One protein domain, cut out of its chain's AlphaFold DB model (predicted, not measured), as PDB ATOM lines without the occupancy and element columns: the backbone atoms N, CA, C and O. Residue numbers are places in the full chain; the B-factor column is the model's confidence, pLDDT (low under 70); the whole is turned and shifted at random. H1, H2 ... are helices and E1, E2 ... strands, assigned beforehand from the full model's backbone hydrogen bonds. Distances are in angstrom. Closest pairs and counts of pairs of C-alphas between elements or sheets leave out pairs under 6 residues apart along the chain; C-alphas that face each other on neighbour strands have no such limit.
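Overview. This is residues 56 to 189 of the 193 residues of an uncharacterized protein of Hungatella sp (UniProt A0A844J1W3). A strongly twisted sheet of five antiparallel strands, E1 to E5, has H1 over one face, while the small hairpin E6 and E7 extends it beyond E5. The long helix H2 starts at the sheet and runs away from the body as an arm, with residues 172 to 189 sticking out. The printed part has 134 residues, in the order H1, E1 to E7, H2, and is mixed, helices and strands. It is elongated, 62 by 37 by 22 A, and only just loose, close to compact, with a radius of gyration of the C-alphas of 17.4 A.

Along the chain. The sheet holds E1, residues 77 to 84, 19.8 A; E2, 89 to 97, and E3, 102 to 110, each 26.1 A; E4, 115 to 123, 24.4 A; and E5, 129 to 132. E6 is 142 to 144 and E7 149 to 152. H1, 56 to 67, 16.6 A, begins at C-alpha 56 (-20.224, 52.079, -48.240). H2, 163 to 188, 37.3 A, ends at C-alpha 188 (18.309, 54.580, -29.857).

Arrangement. E1 to E5 form a meander, each strand the antiparallel neighbour of the one before: N 80 and O 93 are 2.9 A apart, N 94 and O 105 2.8 A, N 108 and O 117 2.9 A, N 121 and O 131 2.9 A. E1 bends by 59 degrees at residue 81. H1 is on the sheet, two layers with helix on one face, at a height of 7.9 A; its closest C-alphas to E4 are Leu 58 and Trp 116, 5.5 A. H2 only grazes the sheet, with residues 163 to 171. The closest C-alphas of E5 and E6 are Tyr 130 and Tyr 143, 5.1 A. In hairpin E6 and E7, N 144 and O 149 are 2.8 A apart. In H1 and H2 every O i to N i+4 pair is within hydrogen-bond range.

Size, cuts and confidence. The C-alphas farthest apart are those of Thr 147 and Tyr 189, 62.4 A. The printed part has no cut and no long link. Residue 75 alone has pLDDT under 70.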
ATOM      1  N   ASP A  56     -19.880  53.321 -47.541       91.31
ATOM      2  CA  ASP A  56     -20.224  52.079 -48.240       91.31
ATOM      3  C   ASP A  56     -19.820  50.840 -47.430       91.31
ATOM      4  O   ASP A  56     -20.577  49.867 -47.372       91.31
ATOM      5  N   TYR A  57     -18.679  50.889 -46.731       93.31
ATOM      6  CA  TYR A  57     -18.288  49.831 -45.805       93.31
ATOM      7  C   TYR A  57     -19.210  49.779 -44.585       93.31
ATOM      8  O   TYR A  57     -19.630  48.685 -44.201       93.31
ATOM      9  N   LEU A  58     -19.605  50.933 -44.029       93.62
ATOM     10  CA  LEU A  58     -20.594  50.982 -42.945       93.62
ATOM     11  C   LEU A  58     -21.911  50.316 -43.364       93.62
ATOM     12  O   LEU A  58     -22.411  49.444 -42.658       93.62
ATOM     13  N   LYS A  59     -22.453  50.661 -44.539       92.25
ATOM     14  CA  LYS A  59     -23.680  50.037 -45.071       92.25
ATOM     15  C   LYS A  59     -23.536  48.526 -45.220       92.25
ATOM     16  O   LYS A  59     -24.439  47.783 -44.844       92.25
ATOM     17  N   LYS A  60     -22.398  48.059 -45.745       93.38
ATOM     18  CA  LYS A  60     -22.107  46.626 -45.851       93.38
ATOM     19  C   LYS A  60     -22.111  45.959 -44.473       93.38
ATOM     20  O   LYS A  60     -22.751  44.923 -44.318       93.38
ATOM     21  N   LYS A  61     -21.447  46.554 -43.479       94.44
ATOM     22  CA  LYS A  61     -21.370  46.013 -42.114       94.44
ATOM     23  C   LYS A  61     -22.708  46.012 -41.389       94.44
ATOM     24  O   LYS A  61     -23.023  45.026 -40.730       94.44
ATOM     25  N   LEU A  62     -23.513  47.056 -41.566       94.75
ATOM     26  CA  LEU A  62     -24.887  47.098 -41.068       94.75
ATOM     27  C   LEU A  62     -25.715  45.955 -41.655       94.75
ATOM     28  O   LEU A  62     -26.324  45.214 -40.895       94.75
ATOM     29  N   ASN A  63     -25.681  45.762 -42.979       93.62
ATOM     30  CA  ASN A  63     -26.408  44.672 -43.637       93.62
ATOM     31  C   ASN A  63     -25.945  43.288 -43.161       93.62
ATOM     32  O   ASN A  63     -26.777  42.428 -42.890       93.62
ATOM     33  N   GLU A  64     -24.633  43.073 -43.023       94.50
ATOM     34  CA  GLU A  64     -24.082  41.830 -42.468       94.50
ATOM     35  C   GLU A  64     -24.574  41.579 -41.035       94.50
ATOM     36  O   GLU A  64     -24.961  40.459 -40.714       94.50
ATOM     37  N   CYS A  65     -24.591  42.616 -40.193       95.81
ATOM     38  CA  CYS A  65     -25.043  42.536 -38.807       95.81
ATOM     39  C   CYS A  65     -26.547  42.252 -38.712       95.81
ATOM     40  O   CYS A  65     -26.950  41.280 -38.083       95.81
ATOM     41  N   VAL A  66     -27.406  43.026 -39.380       94.56
ATOM     42  CA  VAL A  66     -28.859  42.813 -39.270       94.56
ATOM     43  C   VAL A  66     -29.316  41.503 -39.917       94.56
ATOM     44  O   VAL A  66     -30.316  40.923 -39.491       94.56
ATOM     45  N   ALA A  67     -28.563  40.975 -40.887       95.06
ATOM     46  CA  ALA A  67     -28.828  39.659 -41.456       95.06
ATOM     47  C   ALA A  67     -28.704  38.536 -40.412       95.06
ATOM     48  O   ALA A  67     -29.423  37.540 -40.512       95.06
ATOM     49  N   THR A  68     -27.872  38.693 -39.370       95.12
ATOM     50  CA  THR A  68     -27.804  37.711 -38.271       95.12
ATOM     51  C   THR A  68     -29.075  37.695 -37.424       95.12
ATOM     52  O   THR A  68     -29.349  36.697 -36.765       95.12
ATOM     53  N   LEU A  69     -29.863  38.773 -37.464       95.25
ATOM     54  CA  LEU A  69     -31.173  38.890 -36.817       95.25
ATOM     55  C   LEU A  69     -32.322  38.419 -37.728       95.25
ATOM     56  O   LEU A  69     -33.487  38.501 -37.348       95.25
ATOM     57  N   GLY A  70     -32.014  37.938 -38.938       94.69
ATOM     58  CA  GLY A  70     -33.011  37.526 -39.927       94.69
ATOM     59  C   GLY A  70     -33.644  38.681 -40.711       94.69
ATOM     60  O   GLY A  70     -34.638  38.465 -41.405       94.69
ATOM     61  N   ILE A  71     -33.085  39.893 -40.635       92.94
ATOM     62  CA  ILE A  71     -33.541  41.053 -41.412       92.94
ATOM     63  C   ILE A  71     -32.917  40.974 -42.811       92.94
ATOM     64  O   ILE A  71     -31.703  40.860 -42.955       92.94
ATOM     65  N   SER A  72     -33.753  40.997 -43.849       84.25
ATOM     66  CA  SER A  72     -33.324  40.712 -45.227       84.25
ATOM     67  C   SER A  72     -32.686  41.902 -45.946       84.25
ATOM     68  O   SER A  72     -31.762  41.695 -46.732       84.25
ATOM     69  N   GLU A  73     -33.133  43.131 -45.679       74.06
ATOM     70  CA  GLU A  73     -32.543  44.343 -46.250       74.06
ATOM     71  C   GLU A  73     -32.861  45.575 -45.388       74.06
ATOM     72  O   GLU A  73     -33.939  45.675 -44.800       74.06
ATOM     73  N   VAL A  74     -31.921  46.521 -45.322       71.94
ATOM     74  CA  VAL A  74     -32.101  47.819 -44.661       71.94
ATOM     75  C   VAL A  74     -32.475  48.861 -45.712       71.94
ATOM     76  O   VAL A  74     -31.618  49.308 -46.473       71.94
ATOM     77  N   SER A  75     -33.746  49.259 -45.765       66.38
ATOM     78  CA  SER A  75     -34.238  50.204 -46.777       66.38
ATOM     79  C   SER A  75     -33.964  51.669 -46.427       66.38
ATOM     80  O   SER A  75     -33.594  52.442 -47.307       66.38
ATOM     81  N   ASP A  76     -34.091  52.043 -45.149       76.31
ATOM     82  CA  ASP A  76     -33.949  53.425 -44.679       76.31
ATOM     83  C   ASP A  76     -33.039  53.515 -43.448       76.31
ATOM     84  O   ASP A  76     -33.353  52.979 -42.382       76.31
ATOM     85  N   ALA A  77     -31.922  54.237 -43.599       85.75
ATOM     86  CA  ALA A  77     -30.968  54.530 -42.532       85.75
ATOM     87  C   ALA A  77     -30.860  56.044 -42.280       85.75
ATOM     88  O   ALA A  77     -30.552  56.847 -43.180       85.75
ATOM     89  N   TYR A  78     -31.090  56.432 -41.031       89.75
ATOM     90  CA  TYR A  78     -30.855  57.777 -40.520       89.75
ATOM     91  C   TYR A  78     -29.634  57.767 -39.600       89.75
ATOM     92  O   TYR A  78     -29.417  56.794 -38.891       89.75
ATOM     93  N   TYR A  79     -28.822  58.816 -39.650       90.38
ATOM     94  CA  TYR A  79     -27.564  58.905 -38.911       90.38
ATOM     95  C   TYR A  79     -27.707  60.035 -37.895       90.38
ATOM     96  O   TYR A  79     -28.109  61.131 -38.283       90.38
ATOM     97  N   GLU A  80     -27.420  59.764 -36.626       90.50
ATOM     98  CA  GLU A  80     -27.501  60.726 -35.523       90.50
ATOM     99  C   GLU A  80     -26.366  60.499 -34.515       90.50
ATOM    100  O   GLU A  80     -25.645  59.508 -34.610       90.50
ATOM    101  N   ASN A  81     -26.191  61.431 -33.573       90.06
ATOM    102  CA  ASN A  81     -25.196  61.340 -32.496       90.06
ATOM    103  C   ASN A  81     -23.770  61.049 -33.001       90.06
ATOM    104  O   ASN A  81     -23.106  60.134 -32.524       90.06
ATOM    105  N   VAL A  82     -23.307  61.801 -34.006       90.81
ATOM    106  CA  VAL A  82     -21.920  61.681 -34.473       90.81
ATOM    107  C   VAL A  82     -20.993  62.298 -33.433       90.81
ATOM    108  O   VAL A  82     -21.026  63.506 -33.212       90.81
ATOM    109  N   GLU A  83     -20.120  61.483 -32.863       90.38
ATOM    110  CA  GLU A  83     -19.104  61.906 -31.909       90.38
ATOM    111  C   GLU A  83     -17.718  61.592 -32.473       90.38
ATOM    112  O   GLU A  83     -17.386  60.442 -32.752       90.38
ATOM    113  N   LYS A  84     -16.896  62.626 -32.673       88.56
ATOM    114  CA  LYS A  84     -15.489  62.467 -33.061       88.56
ATOM    115  C   LYS A  84     -14.640  62.558 -31.805       88.56
ATOM    116  O   LYS A  84     -14.576  63.628 -31.204       88.56
ATOM    117  N   ILE A  85     -14.001  61.456 -31.434       84.12
ATOM    118  CA  ILE A  85     -13.117  61.414 -30.265       84.12
ATOM    119  C   ILE A  85     -11.767  62.045 -30.619       84.12
ATOM    120  O   ILE A  85     -11.246  62.878 -29.883       84.12
ATOM    121  N   ASP A  86     -11.243  61.704 -31.794       81.81
ATOM    122  CA  ASP A  86     -10.006  62.243 -32.354       81.81
ATOM    123  C   ASP A  86     -10.069  62.248 -33.900       81.81
ATOM    124  O   ASP A  86     -11.153  62.209 -34.492       81.81
ATOM    125  N   SER A  87      -8.922  62.373 -34.579       76.88
ATOM    126  CA  SER A  87      -8.853  62.351 -36.049       76.88
ATOM    127  C   SER A  87      -9.229  61.009 -36.669       76.88
ATOM    128  O   SER A  87      -9.587  60.968 -37.847       76.88
ATOM    129  N   ASP A  88      -9.143  59.931 -35.898       86.56
ATOM    130  CA  ASP A  88      -9.187  58.556 -36.371       86.56
ATOM    131  C   ASP A  88     -10.342  57.761 -35.751       86.56
ATOM    132  O   ASP A  88     -10.688  56.705 -36.263       86.56
ATOM    133  N   THR A  89     -11.003  58.269 -34.716       90.69
ATOM    134  CA  THR A  89     -12.060  57.555 -34.002       90.69
ATOM    135  C   THR A  89     -13.373  58.323 -34.048       90.69
ATOM    136  O   THR A  89     -13.463  59.473 -33.607       90.69
ATOM    137  N   ILE A  90     -14.416  57.671 -34.567       93.00
ATOM    138  CA  ILE A  90     -15.767  58.239 -34.657       93.00
ATOM    139  C   ILE A  90     -16.772  57.244 -34.087       93.00
ATOM    140  O   ILE A  90     -16.770  56.086 -34.496       93.00
ATOM    141  N   PHE A  91     -17.666  57.705 -33.218       93.75
ATOM    142  CA  PHE A  91     -18.892  57.007 -32.845       93.75
ATOM    143  C   PHE A  91     -20.096  57.624 -33.549       93.75
ATOM    144  O   PHE A  91     -20.122  58.815 -33.864       93.75
ATOM    145  N   LEU A  92     -21.080  56.789 -33.857       94.06
ATOM    146  CA  LEU A  92     -22.260  57.182 -34.613       94.06
ATOM    147  C   LEU A  92     -23.414  56.235 -34.308       94.06
ATOM    148  O   LEU A  92     -23.238  55.016 -34.346       94.06
ATOM    149  N   ASP A  93     -24.611  56.786 -34.132       95.56
ATOM    150  CA  ASP A  93     -25.833  55.998 -34.090       95.56
ATOM    151  C   ASP A  93     -26.502  55.961 -35.466       95.56
ATOM    152  O   ASP A  93     -26.736  56.979 -36.124       95.56
ATOM    153  N   VAL A  94     -26.861  54.755 -35.902       95.12
ATOM    154  CA  VAL A  94     -27.610  54.527 -37.137       95.12
ATOM    155  C   VAL A  94     -28.990  53.990 -36.801       95.12
ATOM    156  O   VAL A  94     -29.145  52.897 -36.257       95.12
ATOM    157  N   ILE A  95     -30.013  54.760 -37.147       95.38
ATOM    158  CA  ILE A  95     -31.408  54.417 -36.920       95.38
ATOM    159  C   ILE A  95     -31.974  53.725 -38.147       95.38
ATOM    160  O   ILE A  95     -32.043  54.316 -39.229       95.38
ATOM    161  N   LEU A  96     -32.420  52.489 -37.952       93.88
ATOM    162  CA  LEU A  96     -33.022  51.650 -38.979       93.88
ATOM    163  C   LEU A  96     -34.502  51.455 -38.675       93.88
ATOM    164  O   LEU A  96     -34.881  51.204 -37.533       93.88
ATOM    165  N   THR A  97     -35.353  51.550 -39.693       91.56
ATOM    166  CA  THR A  97     -36.767  51.176 -39.555       91.56
ATOM    167  C   THR A  97     -36.966  49.797 -40.164       91.56
ATOM    168  O   THR A  97     -36.651  49.592 -41.331       91.56
ATOM    169  N   THR A  98     -37.460  48.855 -39.361       91.44
ATOM    170  CA  THR A  98     -37.772  47.482 -39.783       91.44
ATOM    171  C   THR A  98     -39.274  47.229 -39.684       91.44
ATOM    172  O   THR A  98     -40.011  48.064 -39.155       91.44
ATOM    173  N   ASP A  99     -39.726  46.059 -40.136       89.12
ATOM    174  CA  ASP A  99     -41.134  45.656 -40.040       89.12
ATOM    175  C   ASP A  99     -41.630  45.529 -38.590       89.12
ATOM    176  O   ASP A  99     -42.820  45.709 -38.328       89.12
ATOM    177  N   LEU A 100     -40.733  45.212 -37.648       92.38
ATOM    178  CA  LEU A 100     -41.078  44.997 -36.239       92.38
ATOM    179  C   LEU A 100     -40.801  46.233 -35.381       92.38
ATOM    180  O   LEU A 100     -41.671  46.686 -34.639       92.38
ATOM    181  N   TYR A 101     -39.588  46.780 -35.486       93.50
ATOM    182  CA  TYR A 101     -39.085  47.812 -34.583       93.50
ATOM    183  C   TYR A 101     -38.290  48.890 -35.315       93.50
ATOM    184  O   TYR A 101     -37.729  48.675 -36.395       93.50
ATOM    185  N   LYS A 102     -38.169  50.051 -34.671       94.75
ATOM    186  CA  LYS A 102     -37.098  50.995 -34.975       94.75
ATOM    187  C   LYS A 102     -35.863  50.578 -34.181       94.75
ATOM    188  O   LYS A 102     -35.932  50.461 -32.960       94.75
ATOM    189  N   LEU A 103     -34.758  50.344 -34.873       96.44
ATOM    190  CA  LEU A 103     -33.504  49.894 -34.283       96.44
ATOM    191  C   LEU A 103     -32.504  51.044 -34.221       96.44
ATOM    192  O   LEU A 103     -32.405  51.819 -35.170       96.44
ATOM    193  N   LYS A 104     -31.759  51.137 -33.121       97.25
ATOM    194  CA  LYS A 104     -30.580  51.990 -32.967       97.25
ATOM    195  C   LYS A 104     -29.344  51.099 -33.040       97.25
ATOM    196  O   LYS A 104     -29.195  50.192 -32.226       97.25
ATOM    197  N   CYS A 105     -28.490  51.343 -34.026       97.38
ATOM    198  CA  CYS A 105     -27.224  50.641 -34.198       97.38
ATOM    199  C   CYS A 105     -26.084  51.578 -33.811       97.38
ATOM    200  O   CYS A 105     -25.806  52.526 -34.545       97.38
ATOM    201  N   THR A 106     -25.417  51.315 -32.695       97.19
ATOM    202  CA  THR A 106     -24.250  52.102 -32.285       97.19
ATOM    203  C   THR A 106     -23.018  51.555 -32.992       97.19
ATOM    204  O   THR A 106     -22.719  50.359 -32.920       97.19
ATOM    205  N   CYS A 107     -22.330  52.430 -33.715       96.19
ATOM    206  CA  CYS A 107     -21.232  52.095 -34.610       96.19
ATOM    207  C   CYS A 107     -19.969  52.856 -34.209       96.19
ATOM    208  O   CYS A 107     -20.058  53.994 -33.754       96.19
ATOM    209  N   SER A 108     -18.804  52.256 -34.447       95.44
ATOM    210  CA  SER A 108     -17.507  52.926 -34.317       95.44
ATOM    211  C   SER A 108     -16.701  52.835 -35.609       95.44
ATOM    212  O   SER A 108     -16.827  51.870 -36.363       95.44
ATOM    213  N   TYR A 109     -15.881  53.844 -35.876       95.00
ATOM    214  CA  TYR A 109     -14.932  53.903 -36.984       95.00
ATOM    215  C   TYR A 109     -13.506  53.983 -36.453       95.00
ATOM    216  O   TYR A 109     -13.260  54.698 -35.485       95.00
ATOM    217  N   ILE A 110     -12.585  53.293 -37.129       92.44
ATOM    218  CA  ILE A 110     -11.142  53.343 -36.875       92.44
ATOM    219  C   ILE A 110     -10.419  53.789 -38.149       92.44
ATOM    220  O   ILE A 110     -10.315  53.022 -39.111       92.44
ATOM    221  N   GLY A 111      -9.824  54.978 -38.116       90.75
ATOM    222  CA  GLY A 111      -9.102  55.621 -39.211       90.75
ATOM    223  C   GLY A 111      -7.875  54.843 -39.654       90.75
ATOM    224  O   GLY A 111      -7.652  54.685 -40.851       90.75
ATOM    225  N   LEU A 112      -7.152  54.235 -38.708       86.19
ATOM    226  CA  LEU A 112      -5.973  53.416 -39.001       86.19
ATOM    227  C   LEU A 112      -6.277  52.230 -39.932       86.19
ATOM    228  O   LEU A 112      -5.422  51.817 -40.715       86.19
ATOM    229  N   THR A 113      -7.486  51.671 -39.836       89.81
ATOM    230  CA  THR A 113      -7.916  50.530 -40.661       89.81
ATOM    231  C   THR A 113      -8.956  50.902 -41.711       89.81
ATOM    232  O   THR A 113      -9.328  50.042 -42.503       89.81
ATOM    233  N   ASP A 114      -9.406  52.161 -41.723       92.56
ATOM    234  CA  ASP A 114     -10.513  52.662 -42.543       92.56
ATOM    235  C   ASP A 114     -11.764  51.762 -42.462       92.56
ATOM    236  O   ASP A 114     -12.410  51.442 -43.464       92.56
ATOM    237  N   HIS A 115     -12.093  51.290 -41.254       93.94
ATOM    238  CA  HIS A 115     -13.169  50.326 -41.030       93.94
ATOM    239  C   HIS A 115     -14.178  50.795 -39.990       93.94
ATOM    240  O   HIS A 115     -13.833  51.410 -38.986       93.94
ATOM    241  N   TRP A 116     -15.426  50.388 -40.221       95.56
ATOM    242  CA  TRP A 116     -16.524  50.496 -39.269       95.56
ATOM    243  C   TRP A 116     -16.786  49.172 -38.546       95.56
ATOM    244  O   TRP A 116     -16.696  48.094 -39.146       95.56
ATOM    245  N   ALA A 117     -17.201  49.262 -37.288       95.19
ATOM    246  CA  ALA A 117     -17.721  48.170 -36.481       95.19
ATOM    247  C   ALA A 117     -19.123  48.514 -35.960       95.19
ATOM    248  O   ALA A 117     -19.432  49.675 -35.702       95.19
ATOM    249  N   ILE A 118     -19.967  47.492 -35.811       97.19
ATOM    250  CA  ILE A 118     -21.273  47.606 -35.153       97.19
ATOM    251  C   ILE A 118     -21.113  47.044 -33.745       97.19
ATOM    252  O   ILE A 118     -20.731  45.881 -33.596       97.19
ATOM    253  N   LEU A 119     -21.379  47.868 -32.737       96.75
ATOM    254  CA  LEU A 119     -21.175  47.530 -31.330       96.75
ATOM    255  C   LEU A 119     -22.448  46.974 -30.700       96.75
ATOM    256  O   LEU A 119     -22.404  45.935 -30.045       96.75
ATOM    257  N   TYR A 120     -23.581  47.622 -30.969       95.62
ATOM    258  CA  TYR A 120     -24.895  47.220 -30.472       95.62
ATOM    259  C   TYR A 120     -25.953  47.380 -31.554       95.62
ATOM    260  O   TYR A 120     -25.861  48.281 -32.390       95.62
ATOM    261  N   VAL A 121     -26.993  46.553 -31.482       97.81
ATOM    262  CA  VAL A 121     -28.284  46.824 -32.122       97.81
ATOM    263  C   VAL A 121     -29.364  46.704 -31.064       97.81
ATOM    264  O   VAL A 121     -29.566  45.632 -30.489       97.81
ATOM    265  N   GLU A 122     -30.065  47.802 -30.823       98.00
ATOM    266  CA  GLU A 122     -31.071  47.909 -29.774       98.00
ATOM    267  C   GLU A 122     -32.408  48.351 -30.351       98.00
ATOM    268  O   GLU A 122     -32.474  49.113 -31.317       98.00
ATOM    269  N   ASN A 123     -33.495  47.924 -29.727       97.81
ATOM    270  CA  ASN A 123     -34.788  48.551 -29.938       97.81
ATOM    271  C   ASN A 123     -34.752  49.995 -29.421       97.81
ATOM    272  O   ASN A 123     -34.496  50.228 -28.240       97.81
ATOM    273  N   LYS A 124     -35.059  50.972 -30.278       95.81
ATOM    274  CA  LYS A 124     -35.009  52.395 -29.907       95.81
ATOM    275  C   LYS A 124     -36.028  52.771 -28.823       95.81
ATOM    276  O   LYS A 124     -35.815  53.742 -28.107       95.81
ATOM    277  N   GLU A 125     -37.133  52.036 -28.708       96.06
ATOM    278  CA  GLU A 125     -38.242  52.387 -27.814       96.06
ATOM    279  C   GLU A 125     -38.091  51.773 -26.414       96.06
ATOM    280  O   GLU A 125     -38.388  52.433 -25.420       96.06
ATOM    281  N   ASN A 126     -37.645  50.514 -26.317       96.31
ATOM    282  CA  ASN A 126     -37.537  49.796 -25.036       96.31
ATOM    283  C   ASN A 126     -36.093  49.474 -24.602       96.31
ATOM    284  O   ASN A 126     -35.902  48.996 -23.487       96.31
ATOM    285  N   ASN A 127     -35.090  49.776 -25.436       96.62
ATOM    286  CA  ASN A 127     -33.664  49.512 -25.203       96.62
ATOM    287  C   ASN A 127     -33.300  48.030 -25.007       96.62
ATOM    288  O   ASN A 127     -32.259  47.721 -24.434       96.62
ATOM    289  N   HIS A 128     -34.127  47.090 -25.469       98.19
ATOM    290  CA  HIS A 128     -33.718  45.690 -25.532       98.19
ATOM    291  C   HIS A 128     -32.617  45.512 -26.582       98.19
ATOM    292  O   HIS A 128     -32.770  45.935 -27.732       98.19
ATOM    293  N   THR A 129     -31.518  44.868 -26.192       98.25
ATOM    294  CA  THR A 129     -30.391  44.586 -27.082       98.25
ATOM    295  C   THR A 129     -30.630  43.284 -27.844       98.25
ATOM    296  O   THR A 129     -30.813  42.221 -27.250       98.25
ATOM    297  N   TYR A 130     -30.605  43.356 -29.173       98.12
ATOM    298  CA  TYR A 130     -30.777  42.201 -30.063       98.12
ATOM    299  C   TYR A 130     -29.452  41.679 -30.615       98.12
ATOM    300  O   TYR A 130     -29.336  40.508 -30.968       98.12
ATOM    301  N   TYR A 131     -28.441  42.541 -30.682       97.88
ATOM    302  CA  TYR A 131     -27.088  42.181 -31.075       97.88
ATOM    303  C   TYR A 131     -26.089  42.964 -30.235       97.88
ATOM    304  O   TYR A 131     -26.291  44.147 -29.959       97.88
ATOM    305  N   ILE A 132     -24.985  42.304 -29.909       96.81
ATOM    306  CA  ILE A 132     -23.797  42.925 -29.345       96.81
ATOM    307  C   ILE A 132     -22.556  42.379 -30.046       96.81
ATOM    308  O   ILE A 132     -22.558  41.237 -30.516       96.81
ATOM    309  N   ALA A 133     -21.509  43.198 -30.133       94.94
ATOM    310  CA  ALA A 133     -20.227  42.780 -30.678       94.94
ATOM    311  C   ALA A 133     -19.705  41.507 -29.973       94.94
ATOM    312  O   ALA A 133     -19.816  41.395 -28.746       94.94
ATOM    313  N   PRO A 134     -19.129  40.550 -30.727       91.19
ATOM    314  CA  PRO A 134     -18.591  39.320 -30.155       91.19
ATOM    315  C   PRO A 134     -17.569  39.580 -29.048       91.19
ATOM    316  O   PRO A 134     -16.726  40.462 -29.186       91.19
ATOM    317  N   GLY A 135     -17.613  38.779 -27.983       90.69
ATOM    318  CA  GLY A 135     -16.743  38.931 -26.810       90.69
ATOM    319  C   GLY A 135     -17.343  39.776 -25.682       90.69
ATOM    320  O   GLY A 135     -16.783  39.801 -24.587       90.69
ATOM    321  N   HIS A 136     -18.496  40.414 -25.910       91.25
ATOM    322  CA  HIS A 136     -19.188  41.246 -24.922       91.25
ATOM    323  C   HIS A 136     -20.567  40.711 -24.520       91.25
ATOM    324  O   HIS A 136     -21.342  41.421 -23.880       91.25
ATOM    325  N   GLU A 137     -20.896  39.462 -24.851       91.12
ATOM    326  CA  GLU A 137     -22.225  38.862 -24.657       91.12
ATOM    327  C   GLU A 137     -22.673  38.838 -23.186       91.12
ATOM    328  O   GLU A 137     -23.856  38.692 -22.890       91.12
ATOM    329  N   GLU A 138     -21.727  38.973 -22.257       91.88
ATOM    330  CA  GLU A 138     -21.975  39.000 -20.817       91.88
ATOM    331  C   GLU A 138     -22.329  40.396 -20.279       91.88
ATOM    332  O   GLU A 138     -22.757  40.505 -19.132       91.88
ATOM    333  N   THR A 139     -22.173  41.457 -21.077       92.69
ATOM    334  CA  THR A 139     -22.285  42.856 -20.613       92.69
ATOM    335  C   THR A 139     -23.721  43.390 -20.614       92.69
ATOM    336  O   THR A 139     -24.012  44.365 -19.912       92.69
ATOM    337  N   VAL A 140     -24.627  42.727 -21.342       94.38
ATOM    338  CA  VAL A 140     -26.022  43.139 -21.562       94.38
ATOM    339  C   VAL A 140     -26.987  41.955 -21.475       94.38
ATOM    340  O   VAL A 140     -26.598  40.797 -21.632       94.38
ATOM    341  N   ASP A 141     -28.262  42.252 -21.235       96.88
ATOM    342  CA  ASP A 141     -29.344  41.298 -21.471       96.88
ATOM    343  C   ASP A 141     -29.584  41.213 -22.989       96.88
ATOM    344  O   ASP A 141     -29.852  42.228 -23.631       96.88
ATOM    345  N   LEU A 142     -29.481  40.015 -23.568       97.56
ATOM    346  CA  LEU A 142     -29.747  39.781 -24.990       97.56
ATOM    347  C   LEU A 142     -31.135  39.198 -25.193       97.56
ATOM    348  O   LEU A 142     -31.534  38.246 -24.512       97.56
ATOM    349  N   TYR A 143     -31.828  39.730 -26.188       98.31
ATOM    350  CA  TYR A 143     -33.186  39.371 -26.558       98.31
ATOM    351  C   TYR A 143     -33.224  38.803 -27.977       98.31
ATOM    352  O   TYR A 143     -32.443  39.183 -28.847       98.31
ATOM    353  N   ASP A 144     -34.157  37.893 -28.222       97.81
ATOM    354  CA  ASP A 144     -34.483  37.436 -29.566       97.81
ATOM    355  C   ASP A 144     -35.260  38.530 -30.310       97.81
ATOM    356  O   ASP A 144     -36.316  38.968 -29.854       97.81
ATOM    357  N   TYR A 145     -34.758  38.955 -31.470       97.19
ATOM    358  CA  TYR A 145     -35.365  40.031 -32.259       97.19
ATOM    359  C   TYR A 145     -36.793  39.713 -32.726       97.19
ATOM    360  O   TYR A 145     -37.635  40.602 -32.767       97.19
ATOM    361  N   ALA A 146     -37.103  38.462 -33.077       96.44
ATOM    362  CA  ALA A 146     -38.412  38.123 -33.635       96.44
ATOM    363  C   ALA A 146     -39.524  38.093 -32.572       96.44
ATOM    364  O   ALA A 146     -40.694  38.322 -32.886       96.44
ATOM    365  N   THR A 147     -39.172  37.768 -31.329       97.00
ATOM    366  CA  THR A 147     -40.133  37.525 -30.243       97.00
ATOM    367  C   THR A 147     -40.044  38.522 -29.091       97.00
ATOM    368  O   THR A 147     -40.932  38.522 -28.239       97.00
ATOM    369  N   ASP A 148     -38.996  39.346 -29.049       97.69
ATOM    370  CA  ASP A 148     -38.649  40.238 -27.935       97.69
ATOM    371  C   ASP A 148     -38.516  39.498 -26.591       97.69
ATOM    372  O   ASP A 148     -38.771  40.039 -25.514       97.69
ATOM    373  N   THR A 149     -38.135  38.217 -26.642       98.25
ATOM    374  CA  THR A 149     -37.947  37.389 -25.448       98.25
ATOM    375  C   THR A 149     -36.481  37.335 -25.048       98.25
ATOM    376  O   THR A 149     -35.594  37.224 -25.886       98.25
ATOM    377  N   LEU A 150     -36.221  37.413 -23.744       98.12
ATOM    378  CA  LEU A 150     -34.873  37.336 -23.187       98.12
ATOM    379  C   LEU A 150     -34.248  35.957 -23.465       98.12
ATOM    380  O   LEU A 150     -34.796  34.938 -23.038       98.12
ATOM    381  N   ILE A 151     -33.084  35.935 -24.116       97.12
ATOM    382  CA  ILE A 151     -32.339  34.714 -24.473       97.12
ATOM    383  C   ILE A 151     -31.041  34.546 -23.684       97.12
ATOM    384  O   ILE A 151     -30.632  33.416 -23.418       97.12
ATOM    385  N   SER A 152     -30.412  35.644 -23.266       96.12
ATOM    386  CA  SER A 152     -29.230  35.622 -22.405       96.12
ATOM    387  C   SER A 152     -29.305  36.759 -21.406       96.12
ATOM    388  O   SER A 152     -29.720  37.861 -21.750       96.12
ATOM    389  N   LYS A 153     -28.904  36.487 -20.167       96.12
ATOM    390  CA  LYS A 153     -28.823  37.511 -19.128       96.12
ATOM    391  C   LYS A 153     -27.422  38.077 -19.045       96.12
ATOM    392  O   LYS A 153     -26.455  37.310 -19.072       96.12
ATOM    393  N   LYS A 154     -27.350  39.382 -18.805       94.44
ATOM    394  CA  LYS A 154     -26.154  40.061 -18.332       94.44
ATOM    395  C   LYS A 154     -25.581  39.300 -17.143       94.44
ATOM    396  O   LYS A 154     -26.312  38.883 -16.235       94.44
ATOM    397  N   LYS A 155     -24.261  39.147 -17.125       92.19
ATOM    398  CA  LYS A 155     -23.548  38.635 -15.960       92.19
ATOM    399  C   LYS A 155     -23.097  39.797 -15.093       92.19
ATOM    400  O   LYS A 155     -22.674  40.842 -15.577       92.19
ATOM    401  N   ASP A 156     -23.192  39.592 -13.787       85.00
ATOM    402  CA  ASP A 156     -22.661  40.534 -12.811       85.00
ATOM    403  C   ASP A 156     -21.169  40.236 -12.619       85.00
ATOM    404  O   ASP A 156     -20.774  39.463 -11.745       85.00
ATOM    405  N   ASN A 157     -20.352  40.754 -13.538       84.12
ATOM    406  CA  ASN A 157     -18.900  40.699 -13.456       84.12
ATOM    407  C   ASN A 157     -18.351  42.137 -13.447       84.12
ATOM    408  O   ASN A 157     -18.473  42.839 -14.450       84.12
ATOM    409  N   PRO A 158     -17.729  42.599 -12.347       78.50
ATOM    410  CA  PRO A 158     -17.199  43.959 -12.272       78.50
ATOM    411  C   PRO A 158     -16.047  44.221 -13.256       78.50
ATOM    412  O   PRO A 158     -15.717  45.377 -13.492       78.50
ATOM    413  N   GLU A 159     -15.435  43.177 -13.822       81.75
ATOM    414  CA  GLU A 159     -14.366  43.308 -14.818       81.75
ATOM    415  C   GLU A 159     -14.888  43.407 -16.260       81.75
ATOM    416  O   GLU A 159     -14.129  43.784 -17.149       81.75
ATOM    417  N   THR A 160     -16.163  43.087 -16.522       82.00
ATOM    418  CA  THR A 160     -16.708  43.186 -17.885       82.00
ATOM    419  C   THR A 160     -16.989  44.634 -18.251       82.00
ATOM    420  O   THR A 160     -17.753  45.316 -17.564       82.00
ATOM    421  N   LYS A 161     -16.402  45.075 -19.362       85.25
ATOM    422  CA  LYS A 161     -16.591  46.408 -19.933       85.25
ATOM    423  C   LYS A 161     -17.504  46.319 -21.138       85.25
ATOM    424  O   LYS A 161     -17.450  45.361 -21.912       85.25
ATOM    425  N   ASP A 162     -18.375  47.308 -21.259       88.75
ATOM    426  CA  ASP A 162     -19.246  47.427 -22.413       88.75
ATOM    427  C   ASP A 162     -18.395  47.711 -23.677       88.75
ATOM    428  O   ASP A 162     -17.324  48.314 -23.554       88.75
ATOM    429  N   PRO A 163     -18.825  47.275 -24.875       86.25
ATOM    430  CA  PRO A 163     -18.064  47.428 -26.113       86.25
ATOM    431  C   PRO A 163     -17.488  48.817 -26.403       86.25
ATOM    432  O   PRO A 163     -16.423  48.897 -27.003       86.25
ATOM    433  N   VAL A 164     -18.161  49.909 -26.022       87.69
ATOM    434  CA  VAL A 164     -17.652  51.270 -26.275       87.69
ATOM    435  C   VAL A 164     -16.501  51.577 -25.325       87.69
ATOM    436  O   VAL A 164     -15.451  52.043 -25.763       87.69
ATOM    437  N   THR A 165     -16.673  51.278 -24.036       87.88
ATOM    438  CA  THR A 165     -15.625  51.485 -23.029       87.88
ATOM    439  C   THR A 165     -14.400  50.616 -23.309       87.88
ATOM    440  O   THR A 165     -13.285  51.130 -23.321       87.88
ATOM    441  N   ASP A 166     -14.594  49.322 -23.582       87.88
ATOM    442  CA  ASP A 166     -13.489  48.397 -23.875       87.88
ATOM    443  C   ASP A 166     -12.709  48.811 -25.130       87.88
ATOM    444  O   ASP A 166     -11.477  48.778 -25.159       87.88
ATOM    445  N   PHE A 167     -13.429  49.271 -26.157       87.50
ATOM    446  CA  PHE A 167     -12.829  49.804 -27.372       87.50
ATOM    447  C   PHE A 167     -11.987  51.056 -27.098       87.50
ATOM    448  O   PHE A 167     -10.846  51.133 -27.556       87.50
ATOM    449  N   ASN A 168     -12.524  52.020 -26.346       88.19
ATOM    450  CA  ASN A 168     -11.829  53.273 -26.050       88.19
ATOM    451  C   ASN A 168     -10.543  53.035 -25.259       88.19
ATOM    452  O   ASN A 168      -9.489  53.540 -25.638       88.19
ATOM    453  N   GLU A 169     -10.604  52.220 -24.207       89.75
ATOM    454  CA  GLU A 169      -9.415  51.888 -23.420       89.75
ATOM    455  C   GLU A 169      -8.385  51.087 -24.225       89.75
ATOM    456  O   GLU A 169      -7.179  51.308 -24.095       89.75
ATOM    457  N   SER A 170      -8.842  50.169 -25.084       88.69
ATOM    458  CA  SER A 170      -7.951  49.440 -25.987       88.69
ATOM    459  C   SER A 170      -7.220  50.395 -26.929       88.69
ATOM    460  O   SER A 170      -6.022  50.233 -27.159       88.69
ATOM    461  N   MET A 171      -7.912  51.410 -27.454       87.81
ATOM    462  CA  MET A 171      -7.313  52.405 -28.340       87.81
ATOM    463  C   MET A 171      -6.327  53.318 -27.599       87.81
ATOM    464  O   MET A 171      -5.232  53.570 -28.101       87.81
ATOM    465  N   GLU A 172      -6.667  53.754 -26.383       88.69
ATOM    466  CA  GLU A 172      -5.771  54.526 -25.515       88.69
ATOM    467  C   GLU A 172      -4.487  53.738 -25.214       88.69
ATOM    468  O   GLU A 172      -3.385  54.232 -25.454       88.69
ATOM    469  N   SER A 173      -4.617  52.470 -24.819       90.12
ATOM    470  CA  SER A 173      -3.470  51.600 -24.545       90.12
ATOM    471  C   SER A 173      -2.585  51.372 -25.777       90.12
ATOM    472  O   SER A 173      -1.358  51.356 -25.658       90.12
ATOM    473  N   ILE A 174      -3.180  51.210 -26.966       88.50
ATOM    474  CA  ILE A 174      -2.431  51.074 -28.224       88.50
ATOM    475  C   ILE A 174      -1.643  52.351 -28.529       88.50
ATOM    476  O   ILE A 174      -0.479  52.262 -28.925       88.50
ATOM    477  N   ASN A 175      -2.253  53.523 -28.343       87.44
ATOM    478  CA  ASN A 175      -1.592  54.805 -28.578       87.44
ATOM    479  C   ASN A 175      -0.412  55.011 -27.619       87.44
ATOM    480  O   ASN A 175       0.684  55.347 -28.069       87.44
ATOM    481  N   GLU A 176      -0.589  54.720 -26.328       90.69
ATOM    482  CA  GLU A 176       0.488  54.801 -25.333       90.69
ATOM    483  C   GLU A 176       1.663  53.855 -25.651       90.69
ATOM    484  O   GLU A 176       2.829  54.254 -25.580       90.69
ATOM    485  N   ASP A 177       1.383  52.601 -26.033       92.12
ATOM    486  CA  ASP A 177       2.420  51.632 -26.426       92.12
ATOM    487  C   ASP A 177       3.148  52.071 -27.706       92.12
ATOM    488  O   ASP A 177       4.371  51.925 -27.822       92.12
ATOM    489  N   PHE A 178       2.415  52.641 -28.665       90.06
ATOM    490  CA  PHE A 178       2.997  53.161 -29.895       90.06
ATOM    491  C   PHE A 178       3.937  54.337 -29.615       90.06
ATOM    492  O   PHE A 178       5.087  54.300 -30.061       90.06
ATOM    493  N   ASP A 179       3.501  55.321 -28.829       90.50
ATOM    494  CA  ASP A 179       4.312  56.481 -28.447       90.50
ATOM    495  C   ASP A 179       5.553  56.068 -27.648       90.50
ATOM    496  O   ASP A 179       6.670  56.489 -27.962       90.50
ATOM    497  N   SER A 180       5.410  55.135 -26.702       93.25
ATOM    498  CA  SER A 180       6.547  54.605 -25.943       93.25
ATOM    499  C   SER A 180       7.595  53.928 -26.839       93.25
ATOM    500  O   SER A 180       8.803  54.151 -26.691       93.25
ATOM    501  N   LYS A 181       7.163  53.122 -27.818       93.75
ATOM    502  CA  LYS A 181       8.072  52.483 -28.789       93.75
ATOM    503  C   LYS A 181       8.757  53.502 -29.689       93.75
ATOM    504  O   LYS A 181       9.927  53.348 -30.043       93.75
ATOM    505  N   LEU A 182       8.024  54.534 -30.071       92.94
ATOM    506  CA  LEU A 182       8.490  55.632 -30.893       92.94
ATOM    507  C   LEU A 182       9.563  56.477 -30.193       92.94
ATOM    508  O   LEU A 182      10.546  56.846 -30.843       92.94
ATOM    509  N   ASP A 183       9.414  56.723 -28.895       92.75
ATOM    510  CA  ASP A 183      10.430  57.371 -28.063       92.75
ATOM    511  C   ASP A 183      11.661  56.481 -27.889       92.75
ATOM    512  O   ASP A 183      12.788  56.931 -28.091       92.75
ATOM    513  N   SER A 184      11.468  55.181 -27.642       93.31
ATOM    514  CA  SER A 184      12.580  54.228 -27.545       93.31
ATOM    515  C   SER A 184      13.432  54.180 -28.823       93.31
ATOM    516  O   SER A 184      14.663  54.117 -28.754       93.31
ATOM    517  N   ILE A 185      12.801  54.257 -30.000       93.69
ATOM    518  CA  ILE A 185      13.505  54.353 -31.287       93.69
ATOM    519  C   ILE A 185      14.239  55.695 -31.404       93.69
ATOM    520  O   ILE A 185      15.388  55.726 -31.847       93.69
ATOM    521  N   ALA A 186      13.600  56.802 -31.024       93.62
ATOM    522  CA  ALA A 186      14.213  58.125 -31.078       93.62
ATOM    523  C   ALA A 186      15.486  58.182 -30.212       93.62
ATOM    524  O   ALA A 186      16.543  58.589 -30.704       93.62
ATOM    525  N   ASP A 187      15.423  57.646 -28.993       93.56
ATOM    526  CA  ASP A 187      16.560  57.520 -28.081       93.56
ATOM    527  C   ASP A 187      17.677  56.644 -28.664       93.56
ATOM    528  O   ASP A 187      18.850  57.027 -28.638       93.56
ATOM    529  N   GLN A 188      17.331  55.492 -29.256       94.94
ATOM    530  CA  GLN A 188      18.309  54.580 -29.857       94.94
ATOM    531  C   GLN A 188      19.134  55.251 -30.967       94.94
ATOM    532  O   GLN A 188      20.331  54.986 -31.098       94.94
ATOM    533  N   TYR A 189      18.502  56.106 -31.772       93.50
ATOM    534  CA  TYR A 189      19.153  56.803 -32.884       93.50
ATOM    535  C   TYR A 189      19.561  58.243 -32.544       93.50
ATOM    536  O   TYR A 189      20.041  58.960 -33.426       93.50
TER     537      TYR A 189